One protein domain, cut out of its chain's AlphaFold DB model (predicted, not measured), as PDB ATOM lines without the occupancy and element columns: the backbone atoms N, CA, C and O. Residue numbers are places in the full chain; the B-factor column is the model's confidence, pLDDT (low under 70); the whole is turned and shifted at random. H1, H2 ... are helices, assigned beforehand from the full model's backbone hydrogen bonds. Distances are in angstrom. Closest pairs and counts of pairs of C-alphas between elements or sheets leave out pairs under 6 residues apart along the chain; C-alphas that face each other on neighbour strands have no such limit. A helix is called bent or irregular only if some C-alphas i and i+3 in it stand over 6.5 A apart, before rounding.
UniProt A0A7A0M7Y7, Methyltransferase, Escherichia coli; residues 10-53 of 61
ATOM      1  N   ASP A  10     216.876 153.630 117.494       67.69
ATOM      2  CA  ASP A  10     218.328 153.693 117.704       67.69
ATOM      3  C   ASP A  10     219.138 153.899 116.413       67.69
ATOM      4  O   ASP A  10     220.250 154.424 116.453       67.69
ATOM      5  N   ASP A  11     218.600 153.516 115.251       75.06
ATOM      6  CA  ASP A  11     219.334 153.603 113.981       75.06
ATOM      7  C   ASP A  11     219.602 155.053 113.550       75.06
ATOM      8  O   ASP A  11     220.647 155.327 112.960       75.06
ATOM      9  N   GLY A  12     218.717 155.993 113.902       75.25
ATOM     10  CA  GLY A  12     218.940 157.423 113.665       75.25
ATOM     11  C   GLY A  12     220.019 158.021 114.575       75.25
ATOM     12  O   GLY A  12     220.719 158.948 114.175       75.25
ATOM     13  N   ALA A  13     220.197 157.451 115.771       79.44
ATOM     14  CA  ALA A  13     221.151 157.933 116.764       79.44
ATOM     15  C   ALA A  13     222.559 157.320 116.612       79.44
ATOM     16  O   ALA A  13     223.537 157.901 117.075       79.44
ATOM     17  N   LYS A  14     222.696 156.171 115.929       82.25
ATOM     18  CA  LYS A  14     223.960 155.414 115.793       82.25
ATOM     19  C   LYS A  14     225.140 156.202 115.224       82.25
ATOM     20  O   LYS A  14     226.285 155.873 115.523       82.25
ATOM     21  N   ILE A  15     224.878 157.204 114.388       81.56
ATOM     22  CA  ILE A  15     225.922 158.045 113.779       81.56
ATOM     23  C   ILE A  15     226.527 159.005 114.817       81.56
ATOM     24  O   ILE A  15     227.681 159.420 114.694       81.56
ATOM     25  N   TYR A  16     225.782 159.317 115.876       79.88
ATOM     26  CA  TYR A  16     226.217 160.218 116.926       79.88
ATOM     27  C   TYR A  16     227.007 159.458 117.999       79.88
ATOM     28  O   TYR A  16     226.498 159.023 119.028       79.88
ATOM     29  N   THR A  17     228.307 159.318 117.757       88.94
ATOM     30  CA  THR A  17     229.274 158.909 118.783       88.94
ATOM     31  C   THR A  17     229.501 160.030 119.812       88.94
ATOM     32  O   THR A  17     229.309 161.205 119.490       88.94
ATOM     33  N   PRO A  18     230.003 159.734 121.028       90.62
ATOM     34  CA  PRO A  18     230.263 160.763 122.041       90.62
ATOM     35  C   PRO A  18     231.192 161.893 121.572       90.62
ATOM     36  O   PRO A  18     231.055 163.033 122.009       90.62
ATOM     37  N   LEU A  19     232.146 161.593 120.683       92.50
ATOM     38  CA  LEU A  19     233.046 162.600 120.124       92.50
ATOM     39  C   LEU A  19     232.332 163.487 119.097       92.50
ATOM     40  O   LEU A  19     232.458 164.710 119.148       92.50
ATOM     41  N   THR A  20     231.572 162.880 118.185       91.62
ATOM     42  CA  THR A  20     230.838 163.619 117.149       91.62
ATOM     43  C   THR A  20     229.725 164.471 117.755       91.62
ATOM     44  O   THR A  20     229.549 165.600 117.313       91.62
ATOM     45  N   LEU A  21     229.047 163.992 118.808       92.00
ATOM     46  CA  LEU A  21     228.086 164.783 119.590       92.00
ATOM     47  C   LEU A  21     228.736 166.018 120.208       92.00
ATOM     48  O   LEU A  21     228.231 167.114 120.034       92.00
ATOM     49  N   LYS A  22     229.894 165.879 120.862       93.25
ATOM     50  CA  LYS A  22     230.573 167.038 121.468       93.25
ATOM     51  C   LYS A  22     230.952 168.100 120.438       93.25
ATOM     52  O   LYS A  22     230.833 169.291 120.719       93.25
ATOM     53  N   LEU A  23     231.423 167.677 119.263       94.94
ATOM     54  CA  LEU A  23     231.735 168.601 118.175       94.94
ATOM     55  C   LEU A  23     230.465 169.271 117.638       94.94
ATOM     56  O   LEU A  23     230.459 170.481 117.417       94.94
ATOM     57  N   TYR A  24     229.400 168.489 117.462       92.12
ATOM     58  CA  TYR A  24     228.100 168.974 117.020       92.12
ATOM     59  C   TYR A  24     227.517 169.997 118.003       92.12
ATOM     60  O   TYR A  24     227.184 171.105 117.590       92.12
ATOM     61  N   ASP A  25     227.499 169.692 119.299       92.81
ATOM     62  CA  ASP A  25     227.015 170.585 120.355       92.81
ATOM     63  C   ASP A  25     227.817 171.885 120.396       92.81
ATOM     64  O   ASP A  25     227.245 172.972 120.458       92.81
ATOM     65  N   TRP A  26     229.149 171.807 120.315       94.81
ATOM     66  CA  TRP A  26     229.989 173.003 120.287       94.81
ATOM     67  C   TRP A  26     229.679 173.884 119.072       94.81
ATOM     68  O   TRP A  26     229.543 175.103 119.209       94.81
ATOM     69  N   TRP A  27     229.524 173.274 117.897       95.25
ATOM     70  CA  TRP A  27     229.185 173.990 116.674       95.25
ATOM     71  C   TRP A  27     227.797 174.631 116.758       95.25
ATOM     72  O   TRP A  27     227.645 175.825 116.501       95.25
ATOM     73  N   VAL A  28     226.778 173.869 117.151       94.69
ATOM     74  CA  VAL A  28     225.395 174.350 117.202       94.69
ATOM     75  C   VAL A  28     225.230 175.418 118.281       94.69
ATOM     76  O   VAL A  28     224.774 176.522 117.985       94.69
ATOM     77  N   LEU A  29     225.648 175.137 119.516       94.19
ATOM     78  CA  LEU A  29     225.434 176.036 120.653       94.19
ATOM     79  C   LEU A  29     226.376 177.249 120.638       94.19
ATOM     80  O   LEU A  29     226.020 178.321 121.127       94.19
ATOM     81  N   GLY A  30     227.588 177.095 120.097       91.44
ATOM     82  CA  GLY A  30     228.601 178.150 120.073       91.44
ATOM     83  C   GLY A  30     228.567 179.019 118.817       91.44
ATOM     84  O   GLY A  30     228.710 180.240 118.914       91.44
ATOM     85  N   VAL A  31     228.386 178.402 117.647       94.62
ATOM     86  CA  VAL A  31     228.496 179.073 116.344       94.62
ATOM     87  C   VAL A  31     227.117 179.291 115.732       94.62
ATOM     88  O   VAL A  31     226.747 180.435 115.488       94.62
ATOM     89  N   SER A  32     226.333 178.230 115.525       96.56
ATOM     90  CA  SER A  32     225.044 178.317 114.819       96.56
ATOM     91  C   SER A  32     224.051 179.227 115.545       96.56
ATOM     92  O   SER A  32     223.574 180.208 114.975       96.56
ATOM     93  N   ASN A  33     223.806 178.978 116.832       93.62
ATOM     94  CA  ASN A  33     222.865 179.763 117.635       93.62
ATOM     95  C   ASN A  33     223.249 181.244 117.696       93.62
ATOM     96  O   ASN A  33     222.389 182.115 117.615       93.62
ATOM     97  N   ARG A  34     224.548 181.548 117.738       92.00
ATOM     98  CA  ARG A  34     225.023 182.931 117.764       92.00
ATOM     99  C   ARG A  34     224.983 183.610 116.396       92.00
ATOM    100  O   ARG A  34     224.580 184.763 116.323       92.00
ATOM    101  N   LEU A  35     225.448 182.945 115.340       94.50
ATOM    102  CA  LEU A  35     225.676 183.575 114.034       94.50
ATOM    103  C   LEU A  35     224.487 183.440 113.086       94.50
ATOM    104  O   LEU A  35     224.158 184.401 112.401       94.50
ATOM    105  N   ALA A  36     223.853 182.270 113.034       94.94
ATOM    106  CA  ALA A  36     222.699 182.043 112.168       94.94
ATOM    107  C   ALA A  36     221.410 182.575 112.808       94.94
ATOM    108  O   ALA A  36     220.601 183.204 112.135       94.94
ATOM    109  N   TRP A  37     221.245 182.350 114.115       92.81
ATOM    110  CA  TRP A  37     220.019 182.700 114.839       92.81
ATOM    111  C   TRP A  37     220.125 183.989 115.660       92.81
ATOM    112  O   TRP A  37     219.114 184.473 116.160       92.81
ATOM    113  N   GLY A  38     221.329 184.553 115.822       93.94
ATOM    114  CA  GLY A  38     221.530 185.785 116.593       93.94
ATOM    115  C   GLY A  38     221.252 185.649 118.095       93.94
ATOM    116  O   GLY A  38     221.157 186.658 118.787       93.94
ATOM    117  N   CYS A  39     221.114 184.427 118.610       93.12
ATOM    118  CA  CYS A  39     220.697 184.132 119.976       93.12
ATOM    119  C   CYS A  39     221.774 183.299 120.694       93.12
ATOM    120  O   CYS A  39     221.781 182.067 120.605       93.12
ATOM    121  N   PRO A  40     222.727 183.942 121.396       94.00
ATOM    122  CA  PRO A  40     223.750 183.234 122.157       94.00
ATOM    123  C   PRO A  40     223.151 182.254 123.174       94.00
ATOM    124  O   PRO A  40     222.372 182.633 124.054       94.00
ATOM    125  N   THR A  41     223.566 180.982 123.105       94.44
ATOM    126  CA  THR A  41     222.997 179.932 123.961       94.44
ATOM    127  C   THR A  41     223.170 180.220 125.446       94.44
ATOM    128  O   THR A  41     222.234 180.037 126.212       94.44
ATOM    129  N   LYS A  42     224.351 180.679 125.868       93.50
ATOM    130  CA  LYS A  42     224.648 180.889 127.293       93.50
ATOM    131  C   LYS A  42     223.887 182.064 127.908       93.50
ATOM    132  O   LYS A  42     223.619 182.037 129.101       93.50
ATOM    133  N   GLU A  43     223.582 183.081 127.109       94.19
ATOM    134  CA  GLU A  43     223.027 184.348 127.599       94.19
ATOM    135  C   GLU A  43     221.498 184.341 127.590       94.19
ATOM    136  O   GLU A  43     220.881 184.902 128.490       94.19
ATOM    137  N   HIS A  44     220.884 183.681 126.602       94.06
ATOM    138  CA  HIS A  44     219.432 183.728 126.414       94.06
ATOM    139  C   HIS A  44     218.792 182.343 126.366       94.06
ATOM    140  O   HIS A  44     217.876 182.067 127.138       94.06
ATOM    141  N   LEU A  45     219.285 181.456 125.497       92.19
ATOM    142  CA  LEU A  45     218.611 180.181 125.229       92.19
ATOM    143  C   LEU A  45     218.594 179.256 126.455       92.19
ATOM    144  O   LEU A  45     217.552 178.717 126.808       92.19
ATOM    145  N   LEU A  46     219.746 179.074 127.109       93.81
ATOM    146  CA  LEU A  46     219.900 178.153 128.231       93.81
ATOM    147  C   LEU A  46     219.164 178.636 129.493       93.81
ATOM    148  O   LEU A  46     218.448 177.822 130.074       93.81
ATOM    149  N   PRO A  47     219.258 179.915 129.913       94.69
ATOM    150  CA  PRO A  47     218.448 180.420 131.021       94.69
ATOM    151  C   PRO A  47     216.948 180.249 130.773       94.69
ATOM    152  O   PRO A  47     216.242 179.745 131.642       94.69
ATOM    153  N   HIS A  48     216.482 180.590 129.568       92.56
ATOM    154  CA  HIS A  48     215.072 180.474 129.212       92.56
ATOM    155  C   HIS A  48     214.595 179.017 129.210       92.56
ATOM    156  O   HIS A  48     213.520 178.715 129.723       92.56
ATOM    157  N   PHE A  49     215.411 178.100 128.684       90.88
ATOM    158  CA  PHE A  49     215.122 176.670 128.701       90.88
ATOM    159  C   PHE A  49     215.009 176.131 130.128       90.88
ATOM    160  O   PHE A  49     214.036 175.456 130.443       90.88
ATOM    161  N   LEU A  50     215.967 176.460 131.000       91.94
ATOM    162  CA  LEU A  50     215.977 175.995 132.390       91.94
ATOM    163  C   LEU A  50     214.820 176.567 133.216       91.94
ATOM    164  O   LEU A  50     214.291 175.866 134.070       91.94
ATOM    165  N   GLU A  51     214.418 177.813 132.960       93.56
ATOM    166  CA  GLU A  51     213.288 178.458 133.638       93.56
ATOM    167  C   GLU A  51     211.951 177.765 133.335       93.56
ATOM    168  O   GLU A  51     211.094 177.656 134.211       93.56
ATOM    169  N   HIS A  52     211.781 177.264 132.110       90.56
ATOM    170  CA  HIS A  52     210.532 176.651 131.646       90.56
ATOM    171  C   HIS A  52     210.587 175.120 131.617       90.56
ATOM    172  O   HIS A  52     209.615 174.467 131.228       90.56
ATOM    173  N   LEU A  53     211.711 174.533 132.034       90.31
ATOM    174  CA  LEU A  53     211.862 173.092 132.108       90.31
ATOM    175  C   LEU A  53     210.955 172.542 133.213       90.31
ATOM    176  O   LEU A  53     211.070 172.914 134.379       90.31
TER     177      LEU A  53
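Overview. This is residues 10 to 53 of the 61 residues of the protein "Methyltransferase" of Escherichia coli (UniProt A0A7A0M7Y7). The long helix H2 and the shorter helix H3 meet near their ends as an L, H2 making one limb and H3 the other. Past the other end of H2, the four-residue helix H1 packs on neither limb, and residues 10 to 15 and 17 to 23 stick out from the body. The printed part has 44 residues, with three named helices in the order H1, H2, H3 and no named strand; the class is all helix. It is loose, with a radius of gyration of the C-alphas of 12.6 A and spans of 32 by 25 by 14 A.

Along the chain. H2, residues 18 to 35, is the longest helix at 24.6 A and runs from C-alpha 18 at (230.263, 160.763, 122.041) to C-alpha 35 at (225.676, 183.575, 114.034). It has a kink of 27 degrees near residue 29; it is neither bent nor irregular, but only just: C-alphas 30 and 33 are 6.4 A apart. H3, residues 41 to 52, spans 15.0 A and ends with C-alpha 52 at (210.532, 176.651, 131.646). It is only just irregular, with C-alphas 43 and 46 7.0 A apart. H1 holds residues 10 to 13.

Arrangement. H2 touches H3 with residues 29 to 34 alone, and H3 touches H2 with residue 41 alone. Their closest C-alphas, those of Leu 29 and Thr 41, are 5.7 A apart. Their lines are about perpendicular, at 78 degrees. H1 is apart from both H2 and H3. The O i to N i+4 pairs within hydrogen-bond range are 12 of 14 in H2 and 6 of 8 in H3; H1 is too short for such a pair.

Size, cuts and confidence. The two C-alphas farthest apart, those of Asp 11 and Glu 43, are 33.8 A apart. Both links are tight, and the printed part has no cut. Mean pLDDT of the printed part is 90.6, and residue 10 is under 70.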